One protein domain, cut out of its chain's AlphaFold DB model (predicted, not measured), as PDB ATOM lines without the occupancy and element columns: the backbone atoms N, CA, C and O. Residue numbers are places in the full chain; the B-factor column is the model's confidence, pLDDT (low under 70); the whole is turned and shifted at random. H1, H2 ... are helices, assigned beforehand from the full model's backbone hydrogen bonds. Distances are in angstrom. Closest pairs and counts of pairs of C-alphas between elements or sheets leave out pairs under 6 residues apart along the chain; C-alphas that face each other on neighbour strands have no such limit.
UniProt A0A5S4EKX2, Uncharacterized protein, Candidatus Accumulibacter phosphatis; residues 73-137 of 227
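This is residues 73 to 137 of the 227 residues of an uncharacterized protein of Candidatus Accumulibacter phosphatis (UniProt A0A5S4EKX2). Two short helices, H1 and H2, pack together over the first part of one long helix, H3, whose far part sticks out from this small body as a straight arm. The arm is residues 123 to 137, of which 123 to 134 belong to H3, and it makes much of the length of the whole. The printed part has 65 residues with three named helices, in the order H1, H2, H3, and no named strand; the class is all helix. The whole is loose, with a radius of gyration of the C-alphas of 14.5 A, and spans 47 by 18 by 18 A.

H1, residues 73 to 83, touches H2, residues 88 to 97, with the C-alphas of Ala 76 and Val 91 closest at 6.4 A. They run opposite ways at a steep tilt of 46 degrees. H2 touches H3, residues 108 to 134, which meets it with residues 108 to 115 alone; the closest C-alphas, of Cys 92 and Tyr 108, are 6.5 A apart. Their lines stand at a steep tilt of 62 degrees, opposite ways. H1 and H3 are close but not clearly touching, with the C-alphas of His 77 and Asn 115 closest at 6.8 A. In H2 every O i to N i+4 pair is within hydrogen-bond range, against 5 of 7 in H1 and 21 of 23 in H3.

H1 begins at C-alpha 73 (25.322, -38.316, 17.522) and is 14.5 A long from first to last C-alpha. H2 begins at C-alpha 88 (36.838, -39.044, 19.554) and is 14.3 A long. H3 is 38.0 A long and ends at C-alpha 134 (33.389, -21.018, -7.934).

The two C-alphas farthest apart, of Ala 102 and Met 137, are 47.4 A apart. The link from H1 to H2 is tight, and that from H2 to H3 is short. The printed part has no cut, and no printed residue is under 70 in pLDDT.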
ATOM      1  N   GLY A  73      24.013 -37.728  17.804       94.44
ATOM      2  CA  GLY A  73      25.322 -38.316  17.522       94.44
ATOM      3  C   GLY A  73      26.125 -37.459  16.544       94.44
ATOM      4  O   GLY A  73      27.248 -37.072  16.850       94.44
ATOM      5  N   LEU A  74      25.520 -37.084  15.413       95.25
ATOM      6  CA  LEU A  74      26.157 -36.213  14.421       95.25
ATOM      7  C   LEU A  74      26.511 -34.838  14.994       95.25
ATOM      8  O   LEU A  74      27.618 -34.362  14.780       95.25
ATOM      9  N   ALA A  75      25.607 -34.217  15.756       96.25
ATOM     10  CA  ALA A  75      25.861 -32.923  16.379       96.25
ATOM     11  C   ALA A  75      27.023 -32.975  17.385       96.25
ATOM     12  O   ALA A  75      27.810 -32.031  17.449       96.25
ATOM     13  N   ALA A  76      27.146 -34.068  18.147       96.81
ATOM     14  CA  ALA A  76      28.258 -34.269  19.071       96.81
ATOM     15  C   ALA A  76      29.591 -34.366  18.321       96.81
ATOM     16  O   ALA A  76      30.518 -33.641  18.667       96.81
ATOM     17  N   HIS A  77      29.672 -35.189  17.269       96.69
ATOM     18  CA  HIS A  77      30.871 -35.265  16.424       96.69
ATOM     19  C   HIS A  77      31.188 -33.915  15.789       96.69
ATOM     20  O   HIS A  77      32.257 -33.369  16.017       96.69
ATOM     21  N   PHE A  78      30.231 -33.306  15.096       94.56
ATOM     22  CA  PHE A  78      30.437 -32.023  14.428       94.56
ATOM     23  C   PHE A  78      30.938 -30.922  15.374       94.56
ATOM     24  O   PHE A  78      31.870 -30.195  15.045       94.56
ATOM     25  N   SER A  79      30.358 -30.814  16.570       96.25
ATOM     26  CA  SER A  79      30.746 -29.760  17.516       96.25
ATOM     27  C   SER A  79      32.086 -30.054  18.196       96.25
ATOM     28  O   SER A  79      32.873 -29.142  18.416       96.25
ATOM     29  N   ILE A  80      32.347 -31.315  18.552       96.69
ATOM     30  CA  ILE A  80      33.520 -31.693  19.352       96.69
ATOM     31  C   ILE A  80      34.735 -31.944  18.459       96.69
ATOM     32  O   ILE A  80      35.800 -31.395  18.727       96.69
ATOM     33  N   THR A  81      34.591 -32.769  17.419       95.12
ATOM     34  CA  THR A  81      35.718 -33.197  16.580       95.12
ATOM     35  C   THR A  81      36.028 -32.184  15.493       95.12
ATOM     36  O   THR A  81      37.179 -31.778  15.371       95.12
ATOM     37  N   LEU A  82      35.013 -31.710  14.767       90.94
ATOM     38  CA  LEU A  82      35.226 -30.817  13.626       90.94
ATOM     39  C   LEU A  82      35.393 -29.350  14.042       90.94
ATOM     40  O   LEU A  82      36.372 -28.722  13.663       90.94
ATOM     41  N   GLN A  83      34.474 -28.792  14.838       91.44
ATOM     42  CA  GLN A  83      34.602 -27.396  15.287       91.44
ATOM     43  C   GLN A  83      35.555 -27.228  16.472       91.44
ATOM     44  O   GLN A  83      36.300 -26.256  16.538       91.44
ATOM     45  N   GLY A  84      35.502 -28.152  17.434       93.00
ATOM     46  CA  GLY A  84      36.283 -28.074  18.668       93.00
ATOM     47  C   GLY A  84      37.697 -28.643  18.570       93.00
ATOM     48  O   GLY A  84      38.437 -28.539  19.547       93.00
ATOM     49  N   ALA A  85      38.060 -29.269  17.440       90.88
ATOM     50  CA  ALA A  85      39.341 -29.947  17.220       90.88
ATOM     51  C   ALA A  85      39.719 -30.966  18.322       90.88
ATOM     52  O   ALA A  85      40.895 -31.229  18.580       90.88
ATOM     53  N   ALA A  86      38.727 -31.548  19.004       94.69
ATOM     54  CA  ALA A  86      38.941 -32.530  20.060       94.69
ATOM     55  C   ALA A  86      38.821 -33.967  19.533       94.69
ATOM     56  O   ALA A  86      38.026 -34.282  18.655       94.69
ATOM     57  N   GLY A  87      39.586 -34.891  20.113       93.00
ATOM     58  CA  GLY A  87      39.557 -36.290  19.683       93.00
ATOM     59  C   GLY A  87      38.260 -37.030  20.051       93.00
ATOM     60  O   GLY A  87      37.574 -36.695  21.018       93.00
ATOM     61  N   ILE A  88      38.002 -38.147  19.358       95.94
ATOM     62  CA  ILE A  88      36.838 -39.044  19.554       95.94
ATOM     63  C   ILE A  88      36.627 -39.454  21.024       95.94
ATOM     64  O   ILE A  88      35.498 -39.672  21.456       95.94
ATOM     65  N   ARG A  89      37.693 -39.528  21.834       96.56
ATOM     66  CA  ARG A  89      37.590 -39.842  23.271       96.56
ATOM     67  C   ARG A  89      36.684 -38.868  24.029       96.56
ATOM     68  O   ARG A  89      35.987 -39.293  24.946       96.56
ATOM     69  N   VAL A  90      36.660 -37.596  23.632       97.69
ATOM     70  CA  VAL A  90      35.783 -36.580  24.227       97.69
ATOM     71  C   VAL A  90      34.328 -36.817  23.817       97.69
ATOM     72  O   VAL A  90      33.434 -36.688  24.649       97.69
ATOM     73  N   VAL A  91      34.077 -37.271  22.584       97.31
ATOM     74  CA  VAL A  91      32.737 -37.702  22.147       97.31
ATOM     75  C   VAL A  91      32.262 -38.904  22.963       97.31
ATOM     76  O   VAL A  91      31.146 -38.892  23.477       97.31
ATOM     77  N   CYS A  92      33.111 -39.921  23.145       97.56
ATOM     78  CA  CYS A  92      32.804 -41.069  24.001       97.56
ATOM     79  C   CYS A  92      32.431 -40.619  25.420       97.56
ATOM     80  O   CYS A  92      31.397 -41.024  25.946       97.56
ATOM     81  N   GLN A  93      33.232 -39.730  26.015       97.50
ATOM     82  CA  GLN A  93      32.964 -39.178  27.341       97.50
ATOM     83  C   GLN A  93      31.641 -38.401  27.388       97.50
ATOM     84  O   GLN A  93      30.866 -38.581  28.324       97.50
ATOM     85  N   PHE A  94      31.351 -37.575  26.382       97.31
ATOM     86  CA  PHE A  94      30.084 -36.855  26.278       97.31
ATOM     87  C   PHE A  94      28.886 -37.814  26.239       97.31
ATOM     88  O   PHE A  94      27.894 -37.587  26.933       97.31
ATOM     89  N   LEU A  95      28.968 -38.903  25.469       95.81
ATOM     90  CA  LEU A  95      27.896 -39.899  25.386       95.81
ATOM     91  C   LEU A  95      27.647 -40.593  26.729       95.81
ATOM     92  O   LEU A  95      26.492 -40.813  27.087       95.81
ATOM     93  N   GLU A  96      28.704 -40.893  27.484       94.94
ATOM     94  CA  GLU A  96      28.581 -41.461  28.830       94.94
ATOM     95  C   GLU A  96      27.979 -40.456  29.820       94.94
ATOM     96  O   GLU A  96      26.987 -40.750  30.484       94.94
ATOM     97  N   LEU A  97      28.525 -39.237  29.885       95.38
ATOM     98  CA  LEU A  97      28.088 -38.215  30.841       95.38
ATOM     99  C   LEU A  97      26.666 -37.708  30.573       95.38
ATOM    100  O   LEU A  97      25.952 -37.356  31.508       95.38
ATOM    101  N   SER A  98      26.238 -37.682  29.309       93.44
ATOM    102  CA  SER A  98      24.863 -37.329  28.932       93.44
ATOM    103  C   SER A  98      23.861 -38.469  29.145       93.44
ATOM    104  O   SER A  98      22.657 -38.257  29.001       93.44
ATOM    105  N   GLY A  99      24.331 -39.685  29.450       92.00
ATOM    106  CA  GLY A  99      23.506 -40.891  29.536       92.00
ATOM    107  C   GLY A  99      23.036 -41.434  28.181       92.00
ATOM    108  O   GLY A  99      22.288 -42.413  28.135       92.00
ATOM    109  N   LEU A 100      23.475 -40.843  27.063       92.81
ATOM    110  CA  LEU A 100      23.153 -41.325  25.718       92.81
ATOM    111  C   LEU A 100      23.809 -42.677  25.410       92.81
ATOM    112  O   LEU A 100      23.294 -43.410  24.563       92.81
ATOM    113  N   SER A 101      24.877 -43.048  26.121       93.38
ATOM    114  CA  SER A 101      25.533 -44.360  26.024       93.38
ATOM    115  C   SER A 101      24.592 -45.541  26.301       93.38
ATOM    116  O   SER A 101      24.824 -46.647  25.816       93.38
ATOM    117  N   ALA A 102      23.470 -45.308  26.991       92.06
ATOM    118  CA  ALA A 102      22.413 -46.303  27.157       92.06
ATOM    119  C   ALA A 102      21.725 -46.674  25.825       92.06
ATOM    120  O   ALA A 102      21.175 -47.766  25.684       92.06
ATOM    121  N   PHE A 103      21.755 -45.775  24.835       91.81
ATOM    122  CA  PHE A 103      21.036 -45.907  23.568       91.81
ATOM    123  C   PHE A 103      21.941 -46.009  22.342       91.81
ATOM    124  O   PHE A 103      21.491 -46.507  21.307       91.81
ATOM    125  N   VAL A 104      23.177 -45.516  22.427       91.19
ATOM    126  CA  VAL A 104      24.169 -45.540  21.347       91.19
ATOM    127  C   VAL A 104      25.491 -46.096  21.863       91.19
ATOM    128  O   VAL A 104      25.859 -45.877  23.011       91.19
ATOM    129  N   GLY A 105      26.230 -46.828  21.027       90.81
ATOM    130  CA  GLY A 105      27.497 -47.419  21.459       90.81
ATOM    131  C   GLY A 105      28.555 -46.346  21.709       90.81
ATOM    132  O   GLY A 105      29.077 -45.790  20.753       90.81
ATOM    133  N   ALA A 106      28.908 -46.079  22.965       93.31
ATOM    134  CA  ALA A 106      29.876 -45.040  23.332       93.31
ATOM    135  C   ALA A 106      31.350 -45.479  23.220       93.31
ATOM    136  O   ALA A 106      32.254 -44.694  23.493       93.31
ATOM    137  N   SER A 107      31.616 -46.722  22.803       94.12
ATOM    138  CA  SER A 107      32.985 -47.230  22.680       94.12
ATOM    139  C   SER A 107      33.775 -46.513  21.581       94.12
ATOM    140  O   SER A 107      33.216 -46.122  20.552       94.12
ATOM    141  N   TYR A 108      35.095 -46.421  21.764       94.69
ATOM    142  CA  TYR A 108      35.990 -45.798  20.787       94.69
ATOM    143  C   TYR A 108      35.843 -46.412  19.390       94.69
ATOM    144  O   TYR A 108      35.654 -45.684  18.425       94.69
ATOM    145  N   GLY A 109      35.862 -47.746  19.275       93.50
ATOM    146  CA  GLY A 109      35.753 -48.420  17.977       93.50
ATOM    147  C   GLY A 109      34.420 -48.156  17.271       93.50
ATOM    148  O   GLY A 109      34.388 -47.990  16.057       93.50
ATOM    149  N   THR A 110      33.317 -48.050  18.021       90.88
ATOM    150  CA  THR A 110      32.009 -47.692  17.444       90.88
ATOM    151  C   THR A 110      32.002 -46.261  16.915       90.88
ATOM    152  O   THR A 110      31.488 -46.011  15.829       90.88
ATOM    153  N   GLN A 111      32.571 -45.325  17.676       95.69
ATOM    154  CA  GLN A 111      32.568 -43.908  17.317       95.69
ATOM    155  C   GLN A 111      33.612 -43.562  16.249       95.69
ATOM    156  O   GLN A 111      33.383 -42.652  15.461       95.69
ATOM    157  N   GLN A 112      34.712 -44.314  16.163       94.94
ATOM    158  CA  GLN A 112      35.754 -44.122  15.155       94.94
ATOM    159  C   GLN A 112      35.246 -44.378  13.735       94.94
ATOM    160  O   GLN A 112      35.524 -43.573  12.851       94.94
ATOM    161  N   GLY A 113      34.442 -45.424  13.525       92.00
ATOM    162  CA  GLY A 113      33.827 -45.668  12.217       92.00
ATOM    163  C   GLY A 113      32.882 -44.542  11.781       92.00
ATOM    164  O   GLY A 113      32.876 -44.165  10.614       92.00
ATOM    165  N   LEU A 114      32.115 -43.969  12.718       91.94
ATOM    166  CA  LEU A 114      31.234 -42.834  12.427       91.94
ATOM    167  C   LEU A 114      32.027 -41.558  12.116       91.94
ATOM    168  O   LEU A 114      31.687 -40.863  11.164       91.94
ATOM    169  N   ASN A 115      33.076 -41.266  12.888       94.50
ATOM    170  CA  ASN A 115      33.920 -40.093  12.660       94.50
ATOM    171  C   ASN A 115      34.611 -40.157  11.290       94.50
ATOM    172  O   ASN A 115      34.553 -39.189  10.547       94.50
ATOM    173  N   ALA A 116      35.176 -41.311  10.920       93.62
ATOM    174  CA  ALA A 116      35.812 -41.490   9.614       93.62
ATOM    175  C   ALA A 116      34.823 -41.283   8.451       93.62
ATOM    176  O   ALA A 116      35.126 -40.579   7.494       93.62
ATOM    177  N   ALA A 117      33.608 -41.838   8.556       92.94
ATOM    178  CA  ALA A 117      32.570 -41.631   7.544       92.94
ATOM    179  C   ALA A 117      32.116 -40.161   7.460       92.94
ATOM    180  O   ALA A 117      31.783 -39.668   6.381       92.94
ATOM    181  N   LEU A 118      32.092 -39.456   8.596       93.44
ATOM    182  CA  LEU A 118      31.776 -38.031   8.643       93.44
ATOM    183  C   LEU A 118      32.870 -37.191   7.973       93.44
ATOM    184  O   LEU A 118      32.533 -36.308   7.191       93.44
ATOM    185  N   GLU A 119      34.144 -37.475   8.244       93.12
ATOM    186  CA  GLU A 119      35.294 -36.813   7.611       93.12
ATOM    187  C   GLU A 119      35.292 -37.023   6.090       93.12
ATOM    188  O   GLU A 119      35.375 -36.054   5.339       93.12
ATOM    189  N   GLU A 120      35.090 -38.258   5.624       93.94
ATOM    190  CA  GLU A 120      34.988 -38.572   4.190       93.94
ATOM    191  C   GLU A 120      33.835 -37.805   3.521       93.94
ATOM    192  O   GLU A 120      34.004 -37.191   2.465       93.94
ATOM    193  N   THR A 121      32.667 -37.779   4.171       94.50
ATOM    194  CA  THR A 121      31.503 -37.031   3.673       94.50
ATOM    195  C   THR A 121      31.781 -35.530   3.637       94.50
ATOM    196  O   THR A 121      31.394 -34.857   2.684       94.50
ATOM    197  N   LEU A 122      32.456 -34.989   4.655       92.69
ATOM    198  CA  LEU A 122      32.804 -33.574   4.724       92.69
ATOM    199  C   LEU A 122      33.732 -33.175   3.575       92.69
ATOM    200  O   LEU A 122      33.483 -32.154   2.938       92.69
ATOM    201  N   VAL A 123      34.750 -33.987   3.280       91.50
ATOM    202  CA  VAL A 123      35.668 -33.757   2.153       91.50
ATOM    203  C   VAL A 123      34.908 -33.770   0.825       91.50
ATOM    204  O   VAL A 123      35.061 -32.851   0.018       91.50
ATOM    205  N   ALA A 124      34.025 -34.750   0.610       93.56
ATOM    206  CA  ALA A 124      33.199 -34.806  -0.597       93.56
ATOM    207  C   ALA A 124      32.316 -33.551  -0.752       93.56
ATOM    208  O   ALA A 124      32.305 -32.921  -1.811       93.56
ATOM    209  N   VAL A 125      31.643 -33.135   0.326       94.25
ATOM    210  CA  VAL A 125      30.835 -31.907   0.341       94.25
ATOM    211  C   VAL A 125      31.701 -30.675   0.087       94.25
ATOM    212  O   VAL A 125      31.280 -29.790  -0.653       94.25
ATOM    213  N   ALA A 126      32.911 -30.602   0.645       90.62
ATOM    214  CA  ALA A 126      33.826 -29.491   0.409       90.62
ATOM    215  C   ALA A 126      34.191 -29.362  -1.081       90.62
ATOM    216  O   ALA A 126      34.144 -28.256  -1.622       90.62
ATOM    217  N   HIS A 127      34.464 -30.475  -1.773       90.19
ATOM    218  CA  HIS A 127      34.712 -30.471  -3.219       90.19
ATOM    219  C   HIS A 127      33.492 -30.000  -4.023       90.19
ATOM    220  O   HIS A 127      33.623 -29.142  -4.902       90.19
ATOM    221  N   GLU A 128      32.299 -30.512  -3.707       94.12
ATOM    222  CA  GLU A 128      31.056 -30.100  -4.370       94.12
ATOM    223  C   GLU A 128      30.765 -28.609  -4.157       94.12
ATOM    224  O   GLU A 128      30.433 -27.892  -5.107       94.12
ATOM    225  N   GLN A 129      30.924 -28.124  -2.922       93.50
ATOM    226  CA  GLN A 129      30.714 -26.723  -2.568       93.50
ATOM    227  C   GLN A 129      31.741 -25.812  -3.241       93.50
ATOM    228  O   GLN A 129      31.347 -24.788  -3.797       93.50
ATOM    229  N   ARG A 130      33.027 -26.194  -3.275       91.75
ATOM    230  CA  ARG A 130      34.079 -25.438  -3.979       91.75
ATOM    231  C   ARG A 130      33.706 -25.239  -5.445       91.75
ATOM    232  O   ARG A 130      33.663 -24.105  -5.910       91.75
ATOM    233  N   ALA A 131      33.339 -26.311  -6.150       90.81
ATOM    234  CA  ALA A 131      32.931 -26.230  -7.554       90.81
ATOM    235  C   ALA A 131      31.647 -25.405  -7.754       90.81
ATOM    236  O   ALA A 131      31.535 -24.627  -8.706       90.81
ATOM    237  N   ALA A 132      30.660 -25.562  -6.868       94.25
ATOM    238  CA  ALA A 132      29.395 -24.846  -6.968       94.25
ATOM    239  C   ALA A 132      29.556 -23.335  -6.755       94.25
ATOM    240  O   ALA A 132      28.996 -22.556  -7.532       94.25
ATOM    241  N   LEU A 133      30.323 -22.937  -5.737       92.56
ATOM    242  CA  LEU A 133      30.568 -21.541  -5.380       92.56
ATOM    243  C   LEU A 133      31.496 -20.847  -6.382       92.56
ATOM    244  O   LEU A 133      31.277 -19.677  -6.697       92.56
ATOM    245  N   ALA A 134      32.464 -21.571  -6.950       92.31
ATOM    246  CA  ALA A 134      33.389 -21.018  -7.934       92.31
ATOM    247  C   ALA A 134      32.690 -20.520  -9.213       92.31
ATOM    248  O   ALA A 134      33.059 -19.480  -9.751       92.31
ATOM    249  N   ARG A 135      31.609 -21.177  -9.669       92.44
ATOM    250  CA  ARG A 135      30.868 -20.758 -10.881       92.44
ATOM    251  C   ARG A 135      30.331 -19.326 -10.828       92.44
ATOM    252  O   ARG A 135      30.178 -18.700 -11.871       92.44
ATOM    253  N   GLY A 136      29.974 -18.849  -9.638       90.50
ATOM    254  CA  GLY A 136      29.403 -17.518  -9.433       90.50
ATOM    255  C   GLY A 136      30.378 -16.526  -8.809       90.50
ATOM    256  O   GLY A 136      29.960 -15.422  -8.459       90.50
ATOM    257  N   MET A 137      31.641 -16.911  -8.608       93.12
ATOM    258  CA  MET A 137      32.572 -16.065  -7.876       93.12
ATOM    259  C   MET A 137      33.028 -14.873  -8.740       93.12
ATOM    260  O   MET A 137      33.380 -15.054  -9.913       93.12
TER     261      MET A 137